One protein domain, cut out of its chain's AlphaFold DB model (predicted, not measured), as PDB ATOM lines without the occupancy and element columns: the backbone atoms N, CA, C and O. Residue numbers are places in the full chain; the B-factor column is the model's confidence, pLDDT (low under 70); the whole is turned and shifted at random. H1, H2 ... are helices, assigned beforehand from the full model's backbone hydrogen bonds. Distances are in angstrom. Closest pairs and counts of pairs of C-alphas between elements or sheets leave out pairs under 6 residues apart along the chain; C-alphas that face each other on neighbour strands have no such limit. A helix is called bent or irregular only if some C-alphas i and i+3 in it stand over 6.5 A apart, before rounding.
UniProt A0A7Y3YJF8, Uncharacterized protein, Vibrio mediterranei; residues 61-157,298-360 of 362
ATOM      1  N   TYR A  61     618.314 203.700 786.207       70.94
ATOM      2  CA  TYR A  61     617.655 203.875 787.505       70.94
ATOM      3  C   TYR A  61     616.308 203.152 787.585       70.94
ATOM      4  O   TYR A  61     615.955 202.684 788.666       70.94
ATOM      5  N   LYS A  62     615.602 202.979 786.459       81.31
ATOM      6  CA  LYS A  62     614.367 202.181 786.380       81.31
ATOM      7  C   LYS A  62     614.574 200.749 786.881       81.31
ATOM      8  O   LYS A  62     613.876 200.323 787.792       81.31
ATOM      9  N   SER A  63     615.611 200.060 786.403       83.25
ATOM     10  CA  SER A  63     615.917 198.693 786.858       83.25
ATOM     11  C   SER A  63     616.273 198.614 788.349       83.25
ATOM     12  O   SER A  63     615.979 197.624 789.020       83.25
ATOM     13  N   ASN A  64     616.885 199.664 788.904       84.69
ATOM     14  CA  ASN A  64     617.153 199.750 790.337       84.69
ATOM     15  C   ASN A  64     615.874 199.995 791.144       84.69
ATOM     16  O   ASN A  64     615.766 199.477 792.253       84.69
ATOM     17  N   LEU A  65     614.926 200.757 790.601       88.31
ATOM     18  CA  LEU A  65     613.603 200.964 791.184       88.31
ATOM     19  C   LEU A  65     612.777 199.667 791.173       88.31
ATOM     20  O   LEU A  65     612.171 199.356 792.195       88.31
ATOM     21  N   ASP A  66     612.816 198.886 790.085       87.81
ATOM     22  CA  ASP A  66     612.126 197.585 789.978       87.81
ATOM     23  C   ASP A  66     612.540 196.638 791.117       87.81
ATOM     24  O   ASP A  66     611.707 196.010 791.766       87.81
ATOM     25  N   ARG A  67     613.843 196.586 791.424       86.31
ATOM     26  CA  ARG A  67     614.383 195.770 792.526       86.31
ATOM     27  C   ARG A  67     613.885 196.208 793.903       86.31
ATOM     28  O   ARG A  67     613.702 195.366 794.777       86.31
ATOM     29  N   VAL A  68     613.693 197.513 794.119       87.31
ATOM     30  CA  VAL A  68     613.126 198.012 795.385       87.31
ATOM     31  C   VAL A  68     611.664 197.590 795.511       87.31
ATOM     32  O   VAL A  68     611.241 197.188 796.595       87.31
ATOM     33  N   GLU A  69     610.908 197.652 794.414       88.62
ATOM     34  CA  GLU A  69     609.504 197.242 794.394       88.62
ATOM     35  C   GLU A  69     609.344 195.739 794.634       88.62
ATOM     36  O   GLU A  69     608.538 195.343 795.475       88.62
ATOM     37  N   GLN A  70     610.162 194.908 793.981       87.81
ATOM     38  CA  GLN A  70     610.190 193.459 794.208       87.81
ATOM     39  C   GLN A  70     610.437 193.130 795.684       87.81
ATOM     40  O   GLN A  70     609.641 192.417 796.290       87.81
ATOM     41  N   PHE A  71     611.462 193.736 796.296       86.94
ATOM     42  CA  PHE A  71     611.724 193.566 797.727       86.94
ATOM     43  C   PHE A  71     610.526 193.990 798.590       86.94
ATOM     44  O   PHE A  71     610.174 193.306 799.549       86.94
ATOM     45  N   PHE A  72     609.894 195.124 798.273       85.44
ATOM     46  CA  PHE A  72     608.749 195.626 799.030       85.44
ATOM     47  C   PHE A  72     607.561 194.653 798.995       85.44
ATOM     48  O   PHE A  72     606.911 194.447 800.023       85.44
ATOM     49  N   ILE A  73     607.292 194.053 797.834       84.50
ATOM     50  CA  ILE A  73     606.236 193.055 797.639       84.50
ATOM     51  C   ILE A  73     606.569 191.760 798.387       84.50
ATOM     52  O   ILE A  73     605.769 191.296 799.200       84.50
ATOM     53  N   GLU A  74     607.764 191.210 798.163       83.56
ATOM     54  CA  GLU A  74     608.217 189.959 798.780       83.56
ATOM     55  C   GLU A  74     608.215 190.040 800.308       83.56
ATOM     56  O   GLU A  74     607.782 189.109 800.983       83.56
ATOM     57  N   TYR A  75     608.657 191.173 800.862       80.38
ATOM     58  CA  TYR A  75     608.776 191.350 802.303       80.38
ATOM     59  C   TYR A  75     607.428 191.391 803.032       80.38
ATOM     60  O   TYR A  75     607.314 190.874 804.142       80.38
ATOM     61  N   ASN A  76     606.414 192.037 802.450       76.19
ATOM     62  CA  ASN A  76     605.118 192.182 803.116       76.19
ATOM     63  C   ASN A  76     604.174 190.985 802.888       76.19
ATOM     64  O   ASN A  76     603.208 190.836 803.634       76.19
ATOM     65  N   GLY A  77     604.468 190.123 801.909       63.03
ATOM     66  CA  GLY A  77     603.737 188.884 801.652       63.03
ATOM     67  C   GLY A  77     602.327 189.059 801.053       63.03
ATOM     68  O   GLY A  77     601.864 190.182 800.818       63.03
ATOM     69  N   PRO A  78     601.624 187.941 800.781       57.44
ATOM     70  CA  PRO A  78     600.266 187.950 800.237       57.44
ATOM     71  C   PRO A  78     599.268 188.575 801.230       57.44
ATOM     72  O   PRO A  78     599.230 188.180 802.393       57.44
ATOM     73  N   GLY A  79     598.451 189.534 800.775       61.84
ATOM     74  CA  GLY A  79     597.411 190.201 801.582       61.84
ATOM     75  C   GLY A  79     597.760 191.602 802.106       61.84
ATOM     76  O   GLY A  79     596.895 192.271 802.665       61.84
ATOM     77  N   PHE A  80     598.998 192.071 801.913       70.44
ATOM     78  CA  PHE A  80     599.391 193.453 802.232       70.44
ATOM     79  C   PHE A  80     599.258 194.415 801.044       70.44
ATOM     80  O   PHE A  80     599.132 195.627 801.234       70.44
ATOM     81  N   ILE A  81     599.307 193.877 799.823       72.62
ATOM     82  CA  ILE A  81     599.043 194.640 798.606       72.62
ATOM     83  C   ILE A  81     597.548 194.925 798.549       72.62
ATOM     84  O   ILE A  81     596.726 194.017 798.650       72.62
ATOM     85  N   ASP A  82     597.212 196.198 798.385       71.31
ATOM     86  CA  ASP A  82     595.837 196.619 798.176       71.31
ATOM     87  C   ASP A  82     595.440 196.338 796.721       71.31
ATOM     88  O   ASP A  82     595.914 196.995 795.789       71.31
ATOM     89  N   GLU A  83     594.598 195.318 796.551       72.31
ATOM     90  CA  GLU A  83     594.027 194.886 795.270       72.31
ATOM     91  C   GLU A  83     592.666 195.533 794.976       72.31
ATOM     92  O   GLU A  83     592.079 195.268 793.931       72.31
ATOM     93  N   SER A  84     592.137 196.371 795.878       66.00
ATOM     94  CA  SER A  84     590.806 196.976 795.707       66.00
ATOM     95  C   SER A  84     590.752 198.010 794.580       66.00
ATOM     96  O   SER A  84     589.676 198.317 794.065       66.00
ATOM     97  N   ASN A  85     591.910 198.536 794.182       64.31
ATOM     98  CA  ASN A  85     592.044 199.448 793.063       64.31
ATOM     99  C   ASN A  85     592.295 198.645 791.772       64.31
ATOM    100  O   ASN A  85     593.186 197.799 791.734       64.31
ATOM    101  N   ASN A  86     591.517 198.917 790.719       68.25
ATOM    102  CA  ASN A  86     591.595 198.246 789.411       68.25
ATOM    103  C   ASN A  86     592.158 199.145 788.302       68.25
ATOM    104  O   ASN A  86     592.053 198.809 787.128       68.25
ATOM    105  N   LEU A  87     592.733 200.292 788.661       74.75
ATOM    106  CA  LEU A  87     593.308 201.225 787.704       74.75
ATOM    107  C   LEU A  87     594.425 200.528 786.902       74.75
ATOM    108  O   LEU A  87     595.296 199.883 787.484       74.75
ATOM    109  N   SER A  88     594.410 200.625 785.573       78.56
ATOM    110  CA  SER A  88     595.526 200.191 784.729       78.56
ATOM    111  C   SER A  88     596.122 201.394 784.019       78.56
ATOM    112  O   SER A  88     595.407 202.234 783.478       78.56
ATOM    113  N   VAL A  89     597.451 201.481 783.984       80.88
ATOM    114  CA  VAL A  89     598.151 202.592 783.320       80.88
ATOM    115  C   VAL A  89     597.821 202.652 781.826       80.88
ATOM    116  O   VAL A  89     597.805 203.732 781.241       80.88
ATOM    117  N   SER A  90     597.516 201.503 781.214       83.00
ATOM    118  CA  SER A  90     597.099 201.397 779.812       83.00
ATOM    119  C   SER A  90     595.764 202.070 779.494       83.00
ATOM    120  O   SER A  90     595.490 202.314 778.321       83.00
ATOM    121  N   ASP A  91     594.933 202.332 780.503       81.62
ATOM    122  CA  ASP A  91     593.564 202.817 780.308       81.62
ATOM    123  C   ASP A  91     593.514 204.329 780.042       81.62
ATOM    124  O   ASP A  91     592.482 204.858 779.631       81.62
ATOM    125  N   PHE A  92     594.638 205.029 780.231       83.44
ATOM    126  CA  PHE A  92     594.744 206.479 780.088       83.44
ATOM    127  C   PHE A  92     595.539 206.848 778.835       83.44
ATOM    128  O   PHE A  92     596.665 206.389 778.630       83.44
ATOM    129  N   GLN A  93     594.952 207.704 777.995       80.62
ATOM    130  CA  GLN A  93     595.590 208.177 776.761       80.62
ATOM    131  C   GLN A  93     596.658 209.242 777.031       80.62
ATOM    132  O   GLN A  93     597.706 209.249 776.381       80.62
ATOM    133  N   ASP A  94     596.410 210.111 778.006       82.44
ATOM    134  CA  ASP A  94     597.292 211.201 778.400       82.44
ATOM    135  C   ASP A  94     597.614 211.162 779.902       82.44
ATOM    136  O   ASP A  94     597.014 210.434 780.699       82.44
ATOM    137  N   LEU A  95     598.647 211.920 780.270       84.56
ATOM    138  CA  LEU A  95     599.174 211.938 781.629       84.56
ATOM    139  C   LEU A  95     598.280 212.723 782.599       84.56
ATOM    140  O   LEU A  95     598.280 212.421 783.791       84.56
ATOM    141  N   GLU A  96     597.528 213.701 782.098       82.31
ATOM    142  CA  GLU A  96     596.602 214.526 782.877       82.31
ATOM    143  C   GLU A  96     595.469 213.661 783.428       82.31
ATOM    144  O   GLU A  96     595.275 213.601 784.641       82.31
ATOM    145  N   SER A  97     594.837 212.874 782.559       82.06
ATOM    146  CA  SER A  97     593.776 211.925 782.896       82.06
ATOM    147  C   SER A  97     594.236 210.876 783.914       82.06
ATOM    148  O   SER A  97     593.492 210.526 784.831       82.06
ATOM    149  N   LEU A  98     595.478 210.387 783.794       84.25
ATOM    150  CA  LEU A  98     596.065 209.463 784.772       84.25
ATOM    151  C   LEU A  98     596.232 210.133 786.146       84.25
ATOM    152  O   LEU A  98     595.890 209.541 787.167       84.25
ATOM    153  N   ILE A  99     596.759 211.359 786.187       79.00
ATOM    154  CA  ILE A  99     596.986 212.099 787.438       79.00
ATOM    155  C   ILE A  99     595.660 212.454 788.121       79.00
ATOM    156  O   ILE A  99     595.558 212.319 789.344       79.00
ATOM    157  N   GLU A 100     594.645 212.851 787.351       76.00
ATOM    158  CA  GLU A 100     593.290 213.106 787.848       76.00
ATOM    159  C   GLU A 100     592.670 211.844 788.457       76.00
ATOM    160  O   GLU A 100     592.192 211.878 789.593       76.00
ATOM    161  N   ALA A 101     592.758 210.707 787.762       76.00
ATOM    162  CA  ALA A 101     592.242 209.428 788.250       76.00
ATOM    163  C   ALA A 101     592.979 208.900 789.492       76.00
ATOM    164  O   ALA A 101     592.421 208.134 790.277       76.00
ATOM    165  N   MET A 102     594.226 209.323 789.711       75.56
ATOM    166  CA  MET A 102     594.974 209.011 790.927       75.56
ATOM    167  C   MET A 102     594.557 209.867 792.140       75.56
ATOM    168  O   MET A 102     595.056 209.589 793.229       75.56
ATOM    169  N   HIS A 103     593.675 210.866 791.992       64.88
ATOM    170  CA  HIS A 103     593.194 211.763 793.061       64.88
ATOM    171  C   HIS A 103     594.317 212.465 793.851       64.88
ATOM    172  O   HIS A 103     594.410 212.392 795.081       64.88
ATOM    173  N   ILE A 104     595.216 213.150 793.143       57.75
ATOM    174  CA  ILE A 104     596.339 213.871 793.756       57.75
ATOM    175  C   ILE A 104     595.950 215.337 793.999       57.75
ATOM    176  O   ILE A 104     596.072 216.161 793.100       57.75
ATOM    177  N   GLU A 105     595.552 215.692 795.225       51.09
ATOM    178  CA  GLU A 105     595.427 217.096 795.645       51.09
ATOM    179  C   GLU A 105     596.536 217.475 796.649       51.09
ATOM    180  O   GLU A 105     596.878 216.722 797.558       51.09
ATOM    181  N   ASN A 106     597.123 218.671 796.500       46.44
ATOM    182  CA  ASN A 106     597.995 219.326 797.496       46.44
ATOM    183  C   ASN A 106     599.250 218.554 797.976       46.44
ATOM    184  O   ASN A 106     599.786 218.837 799.050       46.44
ATOM    185  N   ILE A 107     599.795 217.619 797.188       50.50
ATOM    186  CA  ILE A 107     600.978 216.828 797.594       50.50
ATOM    187  C   ILE A 107     602.257 217.668 797.753       50.50
ATOM    188  O   ILE A 107     603.196 217.270 798.442       50.50
ATOM    189  N   GLU A 108     602.297 218.845 797.131       46.75
ATOM    190  CA  GLU A 108     603.465 219.723 797.125       46.75
ATOM    191  C   GLU A 108     603.724 220.409 798.473       46.75
ATOM    192  O   GLU A 108     604.873 220.738 798.780       46.75
ATOM    193  N   THR A 109     602.675 220.598 799.280       51.28
ATOM    194  CA  THR A 109     602.709 221.391 800.519       51.28
ATOM    195  C   THR A 109     602.923 220.562 801.782       51.28
ATOM    196  O   THR A 109     603.189 221.124 802.845       51.28
ATOM    197  N   VAL A 110     602.822 219.233 801.699       49.97
ATOM    198  CA  VAL A 110     602.899 218.367 802.882       49.97
ATOM    199  C   VAL A 110     604.361 218.172 803.308       49.97
ATOM    200  O   VAL A 110     605.245 217.880 802.494       49.97
ATOM    201  N   LYS A 111     604.657 218.344 804.601       45.75
ATOM    202  CA  LYS A 111     606.021 218.187 805.128       45.75
ATOM    203  C   LYS A 111     606.377 216.703 805.354       45.75
ATOM    204  O   LYS A 111     605.519 215.953 805.819       45.75
ATOM    205  N   PRO A 112     607.647 216.280 805.128       43.59
ATOM    206  CA  PRO A 112     608.163 214.905 805.323       43.59
ATOM    207  C   PRO A 112     607.736 214.168 806.601       43.59
ATOM    208  O   PRO A 112     607.647 212.946 806.632       43.59
ATOM    209  N   ASN A 113     607.485 214.912 807.667       43.75
ATOM    210  CA  ASN A 113     607.179 214.441 809.009       43.75
ATOM    211  C   ASN A 113     605.674 214.413 809.342       43.75
ATOM    212  O   ASN A 113     605.298 213.838 810.359       43.75
ATOM    213  N   GLU A 114     604.809 214.984 808.501       39.53
ATOM    214  CA  GLU A 114     603.346 214.986 808.686       39.53
ATOM    215  C   GLU A 114     602.651 213.855 807.898       39.53
ATOM    216  O   GLU A 114     601.490 213.533 808.139       39.53
ATOM    217  N   TYR A 115     603.391 213.160 807.029       47.31
ATOM    218  CA  TYR A 115     602.898 212.095 806.148       47.31
ATOM    219  C   TYR A 115     602.400 210.821 806.841       47.31
ATOM    220  O   TYR A 115     601.668 210.052 806.223       47.31
ATOM    221  N   SER A 116     602.778 210.559 808.095       40.41
ATOM    222  CA  SER A 116     602.244 209.423 808.865       40.41
ATOM    223  C   SER A 116     600.821 209.668 809.376       40.41
ATOM    224  O   SER A 116     600.142 208.711 809.737       40.41
ATOM    225  N   LYS A 117     600.372 210.933 809.405       37.81
ATOM    226  CA  LYS A 117     599.031 211.334 809.859       37.81
ATOM    227  C   LYS A 117     597.980 211.284 808.750       37.81
ATOM    228  O   LYS A 117     596.794 211.213 809.049       37.81
ATOM    229  N   HIS A 118     598.402 211.304 807.488       43.91
ATOM    230  CA  HIS A 118     597.519 211.101 806.345       43.91
ATOM    231  C   HIS A 118     597.470 209.607 806.024       43.91
ATOM    232  O   HIS A 118     598.326 209.076 805.322       43.91
ATOM    233  N   SER A 119     596.489 208.913 806.603       38.84
ATOM    234  CA  SER A 119     596.193 207.513 806.297       38.84
ATOM    235  C   SER A 119     595.921 207.366 804.799       38.84
ATOM    236  O   SER A 119     594.995 207.975 804.269       38.84
ATOM    237  N   TYR A 120     596.737 206.567 804.116       48.09
ATOM    238  CA  TYR A 120     596.626 206.337 802.680       48.09
ATOM    239  C   TYR A 120     595.484 205.355 802.417       48.09
ATOM    240  O   TYR A 120     595.630 204.154 802.637       48.09
ATOM    241  N   THR A 121     594.327 205.851 802.002       42.91
ATOM    242  CA  THR A 121     593.207 204.998 801.592       42.91
ATOM    243  C   THR A 121     593.270 204.745 800.089       42.91
ATOM    244  O   THR A 121     593.897 205.508 799.353       42.91
ATOM    245  N   ALA A 122     592.613 203.679 799.629       38.84
ATOM    246  CA  ALA A 122     592.530 203.293 798.218       38.84
ATOM    247  C   ALA A 122     591.997 204.408 797.286       38.84
ATOM    248  O   ALA A 122     592.195 204.314 796.081       38.84
ATOM    249  N   ASN A 123     591.399 205.467 797.861       46.47
ATOM    250  CA  ASN A 123     590.832 206.657 797.210       46.47
ATOM    251  C   ASN A 123     591.117 207.951 798.021       46.47
ATOM    252  O   ASN A 123     590.229 208.777 798.222       46.47
ATOM    253  N   GLY A 124     592.303 208.083 798.621       45.03
ATOM    254  CA  GLY A 124     592.623 209.238 799.470       45.03
ATOM    255  C   GLY A 124     592.932 210.510 798.673       45.03
ATOM    256  O   GLY A 124     593.518 210.431 797.601       45.03
ATOM    257  N   ASN A 125     592.658 211.684 799.256       48.03
ATOM    258  CA  ASN A 125     592.930 213.025 798.692       48.03
ATOM    259  C   ASN A 125     594.426 213.324 798.386       48.03
ATOM    260  O   ASN A 125     594.781 214.467 798.124       48.03
ATOM    261  N   VAL A 126     595.334 212.344 798.502       56.12
ATOM    262  CA  VAL A 126     596.804 212.514 798.475       56.12
ATOM    263  C   VAL A 126     597.484 211.461 797.568       56.12
ATOM    264  O   VAL A 126     598.653 211.096 797.758       56.12
ATOM    265  N   GLY A 127     596.762 210.947 796.568       65.94
ATOM    266  CA  GLY A 127     597.268 209.955 795.615       65.94
ATOM    267  C   GLY A 127     597.171 208.492 796.069       65.94
ATOM    268  O   GLY A 127     596.762 208.189 797.191       65.94
ATOM    269  N   LEU A 128     597.644 207.574 795.211       72.69
ATOM    270  CA  LEU A 128     597.683 206.129 795.496       72.69
ATOM    271  C   LEU A 128     598.455 205.790 796.787       72.69
ATOM    272  O   LEU A 128     599.525 206.350 797.071       72.69
ATOM    273  N   ASN A 129     597.950 204.809 797.541       72.62
ATOM    274  CA  ASN A 129     598.643 204.241 798.694       72.62
ATOM    275  C   ASN A 129     599.941 203.546 798.238       72.62
ATOM    276  O   ASN A 129     599.974 202.894 797.201       72.62
ATOM    277  N   VAL A 130     601.024 203.648 799.021       75.12
ATOM    278  CA  VAL A 130     602.287 202.926 798.747       75.12
ATOM    279  C   VAL A 130     602.117 201.405 798.683       75.12
ATOM    280  O   VAL A 130     602.966 200.728 798.107       75.12
ATOM    281  N   ASN A 131     601.042 200.880 799.267       75.31
ATOM    282  CA  ASN A 131     600.668 199.472 799.222       75.31
ATOM    283  C   ASN A 131     599.756 199.125 798.033       75.31
ATOM    284  O   ASN A 131     599.492 197.947 797.816       75.31
ATOM    285  N   SER A 132     599.257 200.110 797.278       77.62
ATOM    286  CA  SER A 132     598.447 199.857 796.084       77.62
ATOM    287  C   SER A 132     599.284 199.167 795.017       77.62
ATOM    288  O   SER A 132     600.407 199.594 794.728       77.62
ATOM    289  N   LYS A 133     598.711 198.138 794.389       78.06
ATOM    290  CA  LYS A 133     599.360 197.367 793.320       78.06
ATOM    291  C   LYS A 133     599.848 198.252 792.165       78.06
ATOM    292  O   LYS A 133     600.933 198.049 791.634       78.06
ATOM    293  N   GLN A 134     599.071 199.275 791.825       81.56
ATOM    294  CA  GLN A 134     599.316 200.199 790.716       81.56
ATOM    295  C   GLN A 134     600.361 201.272 791.017       81.56
ATOM    296  O   GLN A 134     600.783 201.986 790.106       81.56
ATOM    297  N   PHE A 135     600.746 201.438 792.288       85.44
ATOM    298  CA  PHE A 135     601.543 202.575 792.740       85.44
ATOM    299  C   PHE A 135     602.805 202.743 791.898       85.44
ATOM    300  O   PHE A 135     603.080 203.821 791.373       85.44
ATOM    301  N   TYR A 136     603.570 201.661 791.779       87.81
ATOM    302  CA  TYR A 136     604.857 201.677 791.104       87.81
ATOM    303  C   TYR A 136     604.708 202.053 789.628       87.81
ATOM    304  O   TYR A 136     605.348 202.994 789.162       87.81
ATOM    305  N   GLU A 137     603.810 201.367 788.925       88.50
ATOM    306  CA  GLU A 137     603.608 201.528 787.488       88.50
ATOM    307  C   GLU A 137     603.126 202.938 787.125       88.50
ATOM    308  O   GLU A 137     603.675 203.565 786.217       88.50
ATOM    309  N   CYS A 138     602.170 203.486 787.884       88.12
ATOM    310  CA  CYS A 138     601.613 204.815 787.624       88.12
ATOM    311  C   CYS A 138     602.665 205.918 787.775       88.12
ATOM    312  O   CYS A 138     602.864 206.730 786.869       88.12
ATOM    313  N   TYR A 139     603.385 205.949 788.903       89.75
ATOM    314  CA  TYR A 139     604.393 206.992 789.126       89.75
ATOM    315  C   TYR A 139     605.616 206.825 788.221       89.75
ATOM    316  O   TYR A 139     606.227 207.825 787.837       89.75
ATOM    317  N   LEU A 140     605.953 205.594 787.825       90.62
ATOM    318  CA  LEU A 140     607.002 205.357 786.840       90.62
ATOM    319  C   LEU A 140     606.606 205.905 785.464       90.62
ATOM    320  O   LEU A 140     607.403 206.611 784.845       90.62
ATOM    321  N   ARG A 141     605.363 205.668 785.025       89.44
ATOM    322  CA  ARG A 141     604.825 206.225 783.777       89.44
ATOM    323  C   ARG A 141     604.848 207.752 783.770       89.44
ATOM    324  O   ARG A 141     605.222 208.348 782.753       89.44
ATOM    325  N   ILE A 142     604.490 208.379 784.893       90.38
ATOM    326  CA  ILE A 142     604.567 209.837 785.062       90.38
ATOM    327  C   ILE A 142     606.002 210.320 784.866       90.38
ATOM    328  O   ILE A 142     606.215 211.227 784.065       90.38
ATOM    329  N   ILE A 143     606.993 209.703 785.519       91.00
ATOM    330  CA  ILE A 143     608.399 210.110 785.362       91.00
ATOM    331  C   ILE A 143     608.890 209.919 783.927       91.00
ATOM    332  O   ILE A 143     609.517 210.828 783.386       91.00
ATOM    333  N   GLU A 144     608.607 208.779 783.297       88.25
ATOM    334  CA  GLU A 144     609.036 208.501 781.921       88.25
ATOM    335  C   GLU A 144     608.507 209.543 780.935       88.25
ATOM    336  O   GLU A 144     609.264 210.113 780.147       88.25
ATOM    337  N   THR A 145     607.209 209.828 781.017       87.44
ATOM    338  CA  THR A 145     606.549 210.805 780.145       87.44
ATOM    339  C   THR A 145     607.063 212.214 780.430       87.44
ATOM    340  O   THR A 145     607.392 212.965 779.516       87.44
ATOM    341  N   THR A 146     607.221 212.555 781.706       89.88
ATOM    342  CA  THR A 146     607.738 213.850 782.155       89.88
ATOM    343  C   THR A 146     609.185 214.084 781.716       89.88
ATOM    344  O   THR A 146     609.529 215.196 781.333       89.88
ATOM    345  N   LEU A 147     610.039 213.056 781.711       87.50
ATOM    346  CA  LEU A 147     611.406 213.141 781.184       87.50
ATOM    347  C   LEU A 147     611.422 213.405 779.680       87.50
ATOM    348  O   LEU A 147     612.210 214.221 779.207       87.50
ATOM    349  N   TYR A 148     610.534 212.749 778.933       84.88
ATOM    350  CA  TYR A 148     610.385 213.001 777.503       84.88
ATOM    351  C   TYR A 148     609.921 214.439 777.220       84.88
ATOM    352  O   TYR A 148     610.477 215.122 776.355       84.88
ATOM    353  N   LEU A 149     608.934 214.925 777.978       85.00
ATOM    354  CA  LEU A 149     608.445 216.303 777.882       85.00
ATOM    355  C   LEU A 149     609.520 217.316 778.286       85.00
ATOM    356  O   LEU A 149     609.705 218.317 777.606       85.00
ATOM    357  N   PHE A 150     610.283 217.039 779.340       85.75
ATOM    358  CA  PHE A 150     611.409 217.868 779.757       85.75
ATOM    359  C   PHE A 150     612.459 218.005 778.654       85.75
ATOM    360  O   PHE A 150     612.852 219.123 778.316       85.75
ATOM    361  N   ASP A 151     612.875 216.880 778.064       78.25
ATOM    362  CA  ASP A 151     613.850 216.874 776.976       78.25
ATOM    363  C   ASP A 151     613.321 217.646 775.756       78.25
ATOM    364  O   ASP A 151     614.056 218.440 775.178       78.25
ATOM    365  N   SER A 152     612.058 217.459 775.368       77.50
ATOM    366  CA  SER A 152     611.493 218.088 774.162       77.50
ATOM    367  C   SER A 152     611.109 219.564 774.328       77.50
ATOM    368  O   SER A 152     611.249 220.336 773.379       77.50
ATOM    369  N   LEU A 153     610.630 219.974 775.505       79.00
ATOM    370  CA  LEU A 153     610.055 221.306 775.718       79.00
ATOM    371  C   LEU A 153     611.016 222.298 776.384       79.00
ATOM    372  O   LEU A 153     610.907 223.495 776.099       79.00
ATOM    373  N   LEU A 154     611.920 221.824 777.254       77.75
ATOM    374  CA  LEU A 154     612.781 222.675 778.089       77.75
ATOM    375  C   LEU A 154     614.278 222.475 777.825       77.75
ATOM    376  O   LEU A 154     615.000 223.448 777.626       77.75
ATOM    377  N   ALA A 155     614.771 221.235 777.892       70.94
ATOM    378  CA  ALA A 155     616.210 220.973 777.940       70.94
ATOM    379  C   ALA A 155     616.888 221.001 776.565       70.94
ATOM    380  O   ALA A 155     618.109 221.159 776.484       70.94
ATOM    381  N   GLN A 156     616.124 220.842 775.482       70.38
ATOM    382  CA  GLN A 156     616.645 220.999 774.132       70.38
ATOM    383  C   GLN A 156     616.588 222.467 773.698       70.38
ATOM    384  O   GLN A 156     615.518 223.076 773.736       70.38
ATOM    385  N   PRO A 157     617.717 223.036 773.238       68.06
ATOM    386  CA  PRO A 157     617.715 224.344 772.603       68.06
ATOM    387  C   PRO A 157     616.715 224.382 771.443       68.06
ATOM    388  O   PRO A 157     616.639 223.431 770.658       68.06
ATOM    389  N   PRO A 298     615.886 231.296 778.224       62.19
ATOM    390  CA  PRO A 298     616.563 231.912 779.366       62.19
ATOM    391  C   PRO A 298     615.705 231.871 780.632       62.19
ATOM    392  O   PRO A 298     616.227 231.830 781.747       62.19
ATOM    393  N   THR A 299     614.382 231.859 780.455       67.00
ATOM    394  CA  THR A 299     613.404 231.782 781.543       67.00
ATOM    395  C   THR A 299     613.280 230.369 782.125       67.00
ATOM    396  O   THR A 299     612.946 230.225 783.301       67.00
ATOM    397  N   ALA A 300     613.647 229.327 781.367       76.62
ATOM    398  CA  ALA A 300     613.528 227.931 781.785       76.62
ATOM    399  C   ALA A 300     614.680 227.449 782.680       76.62
ATOM    400  O   ALA A 300     614.557 226.402 783.314       76.62
ATOM    401  N   LYS A 301     615.793 228.193 782.785       79.50
ATOM    402  CA  LYS A 301     616.992 227.744 783.519       79.50
ATOM    403  C   LYS A 301     616.702 227.336 784.970       79.50
ATOM    404  O   LYS A 301     617.138 226.273 785.405       79.50
ATOM    405  N   SER A 302     615.934 228.141 785.707       84.19
ATOM    406  CA  SER A 302     615.580 227.824 787.101       84.19
ATOM    407  C   SER A 302     614.733 226.551 787.207       84.19
ATOM    408  O   SER A 302     614.900 225.763 788.138       84.19
ATOM    409  N   ASP A 303     613.833 226.331 786.253       88.19
ATOM    410  CA  ASP A 303     612.973 225.150 786.218       88.19
ATOM    411  C   ASP A 303     613.753 223.893 785.793       88.19
ATOM    412  O   ASP A 303     613.548 222.828 786.376       88.19
ATOM    413  N   ILE A 304     614.729 224.030 784.887       84.44
ATOM    414  CA  ILE A 304     615.699 222.982 784.535       84.44
ATOM    415  C   ILE A 304     616.499 222.538 785.765       84.44
ATOM    416  O   ILE A 304     616.582 221.344 786.060       84.44
ATOM    417  N   GLU A 305     617.044 223.484 786.531       84.94
ATOM    418  CA  GLU A 305     617.807 223.189 787.749       84.94
ATOM    419  C   GLU A 305     616.945 222.485 788.812       84.94
ATOM    420  O   GLU A 305     617.387 221.510 789.432       84.94
ATOM    421  N   LYS A 306     615.689 222.920 788.994       87.50
ATOM    422  CA  LYS A 306     614.733 222.266 789.905       87.50
ATOM    423  C   LYS A 306     614.407 220.843 789.468       87.50
ATOM    424  O   LYS A 306     614.403 219.944 790.312       87.50
ATOM    425  N   PHE A 307     614.163 220.631 788.175       90.31
ATOM    426  CA  PHE A 307     613.866 219.314 787.620       90.31
ATOM    427  C   PHE A 307     615.005 218.326 787.904       90.31
ATOM    428  O   PHE A 307     614.786 217.245 788.460       90.31
ATOM    429  N   ILE A 308     616.240 218.732 787.588       86.56
ATOM    430  CA  ILE A 308     617.449 217.931 787.822       86.56
ATOM    431  C   ILE A 308     617.635 217.667 789.323       86.56
ATOM    432  O   ILE A 308     617.907 216.535 789.724       86.56
ATOM    433  N   SER A 309     617.436 218.680 790.173       87.31
ATOM    434  CA  SER A 309     617.523 218.533 791.633       87.31
ATOM    435  C   SER A 309     616.538 217.493 792.175       87.31
ATOM    436  O   SER A 309     616.906 216.676 793.021       87.31
ATOM    437  N   ASN A 310     615.297 217.481 791.681       88.88
ATOM    438  CA  ASN A 310     614.300 216.487 792.072       88.88
ATOM    439  C   ASN A 310     614.713 215.071 791.642       88.88
ATOM    440  O   ASN A 310     614.665 214.159 792.464       88.88
ATOM    441  N   MET A 311     615.189 214.891 790.403       89.69
ATOM    442  CA  MET A 311     615.679 213.586 789.935       89.69
ATOM    443  C   MET A 311     616.860 213.077 790.770       89.69
ATOM    444  O   MET A 311     616.892 211.905 791.140       89.69
ATOM    445  N   ASN A 312     617.792 213.958 791.143       87.12
ATOM    446  CA  ASN A 312     618.922 213.589 791.999       87.12
ATOM    447  C   ASN A 312     618.468 213.115 793.386       87.12
ATOM    448  O   ASN A 312     618.963 212.099 793.861       87.12
ATOM    449  N   LYS A 313     617.456 213.754 793.992       89.25
ATOM    450  CA  LYS A 313     616.888 213.296 795.275       89.25
ATOM    451  C   LYS A 313     616.310 211.882 795.190       89.25
ATOM    452  O   LYS A 313     616.463 211.113 796.137       89.25
ATOM    453  N   LEU A 314     615.659 211.524 794.076       90.50
ATOM    454  CA  LEU A 314     615.196 210.152 793.843       90.50
ATOM    455  C   LEU A 314     616.375 209.183 793.715       90.50
ATOM    456  O   LEU A 314     616.396 208.143 794.370       90.50
ATOM    457  N   ASN A 315     617.377 209.547 792.918       88.31
ATOM    458  CA  ASN A 315     618.568 208.727 792.719       88.31
ATOM    459  C   ASN A 315     619.326 208.483 794.033       88.31
ATOM    460  O   ASN A 315     619.783 207.364 794.272       88.31
ATOM    461  N   ASP A 316     619.413 209.491 794.902       88.19
ATOM    462  CA  ASP A 316     620.087 209.399 796.196       88.19
ATOM    463  C   ASP A 316     619.391 208.407 797.131       88.19
ATOM    464  O   ASP A 316     620.059 207.553 797.713       88.19
ATOM    465  N   VAL A 317     618.056 208.442 797.235       89.44
ATOM    466  CA  VAL A 317     617.332 207.484 798.093       89.44
ATOM    467  C   VAL A 317     617.335 206.065 797.522       89.44
ATOM    468  O   VAL A 317     617.390 205.102 798.284       89.44
ATOM    469  N   VAL A 318     617.323 205.912 796.191       89.81
ATOM    470  CA  VAL A 318     617.479 204.603 795.535       89.81
ATOM    471  C   VAL A 318     618.868 204.041 795.830       89.81
ATOM    472  O   VAL A 318     619.003 202.881 796.224       89.81
ATOM    473  N   LYS A 319     619.909 204.869 795.704       88.69
ATOM    474  CA  LYS A 319     621.284 204.491 796.037       88.69
ATOM    475  C   LYS A 319     621.423 204.138 797.517       88.69
ATOM    476  O   LYS A 319     622.078 203.150 797.837       88.69
ATOM    477  N   GLU A 320     620.805 204.906 798.409       89.31
ATOM    478  CA  GLU A 320     620.783 204.639 799.848       89.31
ATOM    479  C   GLU A 320     620.170 203.270 800.153       89.31
ATOM    480  O   GLU A 320     620.792 202.484 800.869       89.31
ATOM    481  N   PHE A 321     619.021 202.942 799.550       89.88
ATOM    482  CA  PHE A 321     618.409 201.620 799.682       89.88
ATOM    483  C   PHE A 321     619.371 200.516 799.231       89.88
ATOM    484  O   PHE A 321     619.671 199.622 800.014       89.88
ATOM    485  N   HIS A 322     619.929 200.595 798.022       88.12
ATOM    486  CA  HIS A 322     620.828 199.550 797.515       88.12
ATOM    487  C   HIS A 322     622.142 199.452 798.301       88.12
ATOM    488  O   HIS A 322     622.702 198.370 798.436       88.12
ATOM    489  N   THR A 323     622.626 200.550 798.880       87.75
ATOM    490  CA  THR A 323     623.873 200.547 799.664       87.75
ATOM    491  C   THR A 323     623.664 200.028 801.090       87.75
ATOM    492  O   THR A 323     624.567 199.419 801.662       87.75
ATOM    493  N   GLN A 324     622.499 200.284 801.694       85.44
ATOM    494  CA  GLN A 324     622.214 199.907 803.082       85.44
ATOM    495  C   GLN A 324     621.422 198.601 803.189       85.44
ATOM    496  O   GLN A 324     621.770 197.751 803.999       85.44
ATOM    497  N   ALA A 325     620.391 198.389 802.371       77.38
ATOM    498  CA  ALA A 325     619.511 197.224 802.483       77.38
ATOM    499  C   ALA A 325     620.188 195.903 802.075       77.38
ATOM    500  O   ALA A 325     619.781 194.835 802.542       77.38
ATOM    501  N   LEU A 326     621.239 195.963 801.250       73.06
ATOM    502  CA  LEU A 326     622.033 194.792 800.858       73.06
ATOM    503  C   LEU A 326     623.027 194.339 801.936       73.06
ATOM    504  O   LEU A 326     623.618 193.268 801.803       73.06
ATOM    505  N   LYS A 327     623.213 195.117 803.006       84.00
ATOM    506  CA  LYS A 327     624.098 194.734 804.106       84.00
ATOM    507  C   LYS A 327     623.473 193.597 804.935       84.00
ATOM    508  O   LYS A 327     622.302 193.721 805.319       84.00
ATOM    509  N   PRO A 328     624.210 192.504 805.217       79.31
ATOM    510  CA  PRO A 328     623.707 191.367 805.994       79.31
ATOM    511  C   PRO A 328     623.205 191.748 807.390       79.31
ATOM    512  O   PRO A 328     622.223 191.189 807.867       79.31
ATOM    513  N   GLU A 329     623.861 192.719 808.026       87.50
ATOM    514  CA  GLU A 329     623.604 193.169 809.394       87.50
ATOM    515  C   GLU A 329     622.376 194.078 809.548       87.50
ATOM    516  O   GLU A 329     621.961 194.377 810.667       87.50
ATOM    517  N   VAL A 330     621.791 194.553 808.447       86.19
ATOM    518  CA  VAL A 330     620.666 195.490 808.510       86.19
ATOM    519  C   VAL A 330     619.367 194.730 808.731       86.19
ATOM    520  O   VAL A 330     618.983 193.878 807.931       86.19
ATOM    521  N   GLU A 331     618.651 195.085 809.796       85.81
ATOM    522  CA  GLU A 331     617.356 194.491 810.104       85.81
ATOM    523  C   GLU A 331     616.336 194.733 808.989       85.81
ATOM    524  O   GLU A 331     616.193 195.827 808.440       85.81
ATOM    525  N   ASN A 332     615.529 193.714 808.730       82.38
ATOM    526  CA  ASN A 332     614.443 193.739 807.761       82.38
ATOM    527  C   ASN A 332     613.462 194.920 807.937       82.38
ATOM    528  O   ASN A 332     613.004 195.506 806.954       82.38
ATOM    529  N   LYS A 333     613.200 195.341 809.182       82.50
ATOM    530  CA  LYS A 333     612.386 196.529 809.486       82.50
ATOM    531  C   LYS A 333     612.994 197.813 808.910       82.50
ATOM    532  O   LYS A 333     612.263 198.648 808.379       82.50
ATOM    533  N   VAL A 334     614.318 197.959 808.984       83.88
ATOM    534  CA  VAL A 334     615.055 199.104 808.428       83.88
ATOM    535  C   VAL A 334     615.027 199.056 806.900       83.88
ATOM    536  O   VAL A 334     614.751 200.070 806.261       83.88
ATOM    537  N   LYS A 335     615.199 197.871 806.298       83.06
ATOM    538  CA  LYS A 335     615.074 197.689 804.840       83.06
ATOM    539  C   LYS A 335     613.694 198.113 804.331       83.06
ATOM    540  O   LYS A 335     613.599 198.852 803.353       83.06
ATOM    541  N   LEU A 336     612.627 197.725 805.035       83.31
ATOM    542  CA  LEU A 336     611.262 198.144 804.708       83.31
ATOM    543  C   LEU A 336     611.075 199.666 804.831       83.31
ATOM    544  O   LEU A 336     610.409 200.271 803.991       83.31
ATOM    545  N   GLN A 337     611.658 200.308 805.848       83.56
ATOM    546  CA  GLN A 337     611.619 201.771 805.980       83.56
ATOM    547  C   GLN A 337     612.320 202.473 804.808       83.56
ATOM    548  O   GLN A 337     611.779 203.438 804.265       83.56
ATOM    549  N   LEU A 338     613.474 201.962 804.373       85.62
ATOM    550  CA  LEU A 338     614.192 202.482 803.207       85.62
ATOM    551  C   LEU A 338     613.395 202.276 801.908       85.62
ATOM    552  O   LEU A 338     613.283 203.206 801.113       85.62
ATOM    553  N   ALA A 339     612.762 201.114 801.712       86.44
ATOM    554  CA  ALA A 339     611.897 200.871 800.554       86.44
ATOM    555  C   ALA A 339     610.702 201.843 800.521       86.44
ATOM    556  O   ALA A 339     610.420 202.461 799.493       86.44
ATOM    557  N   LYS A 340     610.045 202.072 801.670       84.00
ATOM    558  CA  LYS A 340     608.969 203.074 801.797       84.00
ATOM    559  C   LYS A 340     609.453 204.486 801.459       84.00
ATOM    560  O   LYS A 340     608.732 205.225 800.789       84.00
ATOM    561  N   LYS A 341     610.671 204.849 801.873       84.75
ATOM    562  CA  LYS A 341     611.306 206.135 801.535       84.75
ATOM    563  C   LYS A 341     611.490 206.292 800.022       84.75
ATOM    564  O   LYS A 341     611.176 207.357 799.493       84.75
ATOM    565  N   VAL A 342     611.928 205.240 799.325       88.94
ATOM    566  CA  VAL A 342     612.049 205.235 797.855       88.94
ATOM    567  C   VAL A 342     610.685 205.422 797.191       88.94
ATOM    568  O   VAL A 342     610.540 206.337 796.383       88.94
ATOM    569  N   LYS A 343     609.663 204.637 797.568       87.38
ATOM    570  CA  LYS A 343     608.302 204.771 797.007       87.38
ATOM    571  C   LYS A 343     607.726 206.171 797.232       87.38
ATOM    572  O   LYS A 343     607.120 206.756 796.338       87.38
ATOM    573  N   HIS A 344     607.948 206.745 798.411       83.62
ATOM    574  CA  HIS A 344     607.529 208.110 798.709       83.62
ATOM    575  C   HIS A 344     608.237 209.147 797.822       83.62
ATOM    576  O   HIS A 344     607.581 210.012 797.240       83.62
ATOM    577  N   MET A 345     609.560 209.038 797.672       87.19
ATOM    578  CA  MET A 345     610.324 209.949 796.822       87.19
ATOM    579  C   MET A 345     609.944 209.816 795.344       87.19
ATOM    580  O   MET A 345     609.862 210.830 794.658       87.19
ATOM    581  N   LEU A 346     609.662 208.595 794.872       89.81
ATOM    582  CA  LEU A 346     609.204 208.327 793.508       89.81
ATOM    583  C   LEU A 346     607.963 209.165 793.182       89.81
ATOM    584  O   LEU A 346     607.969 209.918 792.214       89.81
ATOM    585  N   ARG A 347     606.943 209.106 794.045       86.38
ATOM    586  CA  ARG A 347     605.728 209.921 793.921       86.38
ATOM    587  C   ARG A 347     606.033 211.418 793.908       86.38
ATOM    588  O   ARG A 347     605.564 212.127 793.023       86.38
ATOM    589  N   LEU A 348     606.792 211.910 794.890       84.31
ATOM    590  CA  LEU A 348     607.079 213.344 795.005       84.31
ATOM    591  C   LEU A 348     607.788 213.884 793.764       84.31
ATOM    592  O   LEU A 348     607.447 214.958 793.274       84.31
ATOM    593  N   VAL A 349     608.784 213.151 793.274       89.06
ATOM    594  CA  VAL A 349     609.567 213.549 792.104       89.06
ATOM    595  C   VAL A 349     608.726 213.463 790.838       89.06
ATOM    596  O   VAL A 349     608.775 214.401 790.049       89.06
ATOM    597  N   ALA A 350     607.908 212.417 790.685       89.69
ATOM    598  CA  ALA A 350     606.971 212.280 789.573       89.69
ATOM    599  C   ALA A 350     606.064 213.512 789.439       89.69
ATOM    600  O   ALA A 350     606.047 214.155 788.392       89.69
ATOM    601  N   ILE A 351     605.379 213.891 790.521       85.81
ATOM    602  CA  ILE A 351     604.394 214.979 790.496       85.81
ATOM    603  C   ILE A 351     605.049 216.355 790.379       85.81
ATOM    604  O   ILE A 351     604.648 217.156 789.537       85.81
ATOM    605  N   ARG A 352     606.115 216.624 791.141       88.12
ATOM    606  CA  ARG A 352     606.822 217.914 791.045       88.12
ATOM    607  C   ARG A 352     607.399 218.149 789.658       88.12
ATOM    608  O   ARG A 352     607.330 219.260 789.143       88.12
ATOM    609  N   ASN A 353     607.996 217.122 789.058       90.81
ATOM    610  CA  ASN A 353     608.573 217.264 787.730       90.81
ATOM    611  C   ASN A 353     607.489 217.390 786.661       90.81
ATOM    612  O   ASN A 353     607.677 218.176 785.734       90.81
ATOM    613  N   TYR A 354     606.356 216.699 786.818       90.12
ATOM    614  CA  TYR A 354     605.195 216.890 785.955       90.12
ATOM    615  C   TYR A 354     604.726 218.354 785.968       90.12
ATOM    616  O   TYR A 354     604.637 218.980 784.916       90.12
ATOM    617  N   HIS A 355     604.537 218.949 787.150       86.38
ATOM    618  CA  HIS A 355     604.141 220.357 787.267       86.38
ATOM    619  C   HIS A 355     605.185 221.342 786.729       86.38
ATOM    620  O   HIS A 355     604.837 222.451 786.327       86.38
ATOM    621  N   ILE A 356     606.472 220.981 786.720       88.50
ATOM    622  CA  ILE A 356     607.503 221.797 786.070       88.50
ATOM    623  C   ILE A 356     607.293 221.797 784.556       88.50
ATOM    624  O   ILE A 356     607.265 222.873 783.961       88.50
ATOM    625  N   VAL A 357     607.141 220.624 783.935       87.25
ATOM    626  CA  VAL A 357     607.040 220.523 782.470       87.25
ATOM    627  C   VAL A 357     605.689 220.988 781.934       87.25
ATOM    628  O   VAL A 357     605.652 221.583 780.860       87.25
ATOM    629  N   SER A 358     604.597 220.811 782.686       86.06
ATOM    630  CA  SER A 358     603.249 221.176 782.231       86.06
ATOM    631  C   SER A 358     603.045 222.676 782.032       86.06
ATOM    632  O   SER A 358     602.250 223.096 781.194       86.06
ATOM    633  N   LYS A 359     603.860 223.514 782.686       83.94
ATOM    634  CA  LYS A 359     603.920 224.962 782.412       83.94
ATOM    635  C   LYS A 359     604.269 225.291 780.957       83.94
ATOM    636  O   LYS A 359     603.918 226.373 780.492       83.94
ATOM    637  N   TYR A 360     604.962 224.385 780.267       81.38
ATOM    638  CA  TYR A 360     605.529 224.585 778.931       81.38
ATOM    639  C   TYR A 360     604.778 223.811 777.834       81.38
ATOM    640  O   TYR A 360     605.222 223.818 776.689       81.38
TER     641      TYR A 360
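This is residues 61 to 157 and 298 to 360 of the 362 residues of an uncharacterized protein of Vibrio mediterranei (UniProt A0A7Y3YJF8). The long helix H5 is the core of a helical bundle: H4 folds back side by side with it, while H1 and H3 follow one another along another side of H5. The short helix H2 packs on H3, and the long stretch of residues 102 to 134 winds along the side of H5 away from H4. The printed part has 160 residues with five named helices, in the order H1, H2, H3, H4, H5, and no named strand, and its class is all helix. It is compact, with a radius of gyration of the C-alphas of 16.1 A and spans of 49 by 34 by 29 A.

H5, residues 332 to 358, is the hub and touches three other helices. H4, residues 301 to 324, touches it at a shallow tilt of 14 degrees, opposite ways, as a helical hairpin; their closest C-alphas, of Phe 321 and Leu 338, are 5.6 A apart. H3, residues 135 to 155, touches H5 at a steep tilt of 39 degrees, the same way, closest at the C-alphas of Ile 143 and Ala 350, 4.9 A apart. H1, residues 61 to 76, touches H5 with residues 68 to 75 alone, at a steep tilt of 44 degrees, opposite ways; the closest C-alphas, of Val 68 and Ala 339, are 6.0 A apart. H1, H3, H4 and H5 form an up-and-down bundle, each running against the one before it in the chain. H2, residues 95 to 101, forms a helical hairpin with H3; they only just touch, with 3 pairs of C-alphas within 8 A, the closest being Leu 95 and Ile 142 at 6.7 A. H2 and H4 are apart. Every O i to N i+4 pair is within hydrogen-bond range in H1, H2, H4 and H5, and 16 of 17 are in H3.

H5 is 39.1 A from first to last C-alpha, and its C-alpha 358 is at (603.249, 221.176, 782.231). H4 is 34.4 A long, H3 27.8 A, H1 23.2 A and H2 9.9 A. C-alpha 61, where H1 begins, is at (617.655, 203.875, 787.505). H3 has a kink of 30 degrees near residue 149 and is irregular, but only just: C-alphas 152 and 155 are 6.7 A apart.

The two C-alphas farthest apart, of Pro 78 and Pro 298, are 51.3 A apart. Residues 158 to 297 are not printed, and C-alphas 157 and 298 are 10.2 A apart across the cut. The links H1 to H2 and H2 to H3 are long, and H4 to H5 is short. The mean pLDDT of the printed part is 77.1; 34 residues are under 70, among them residues 103 to 127.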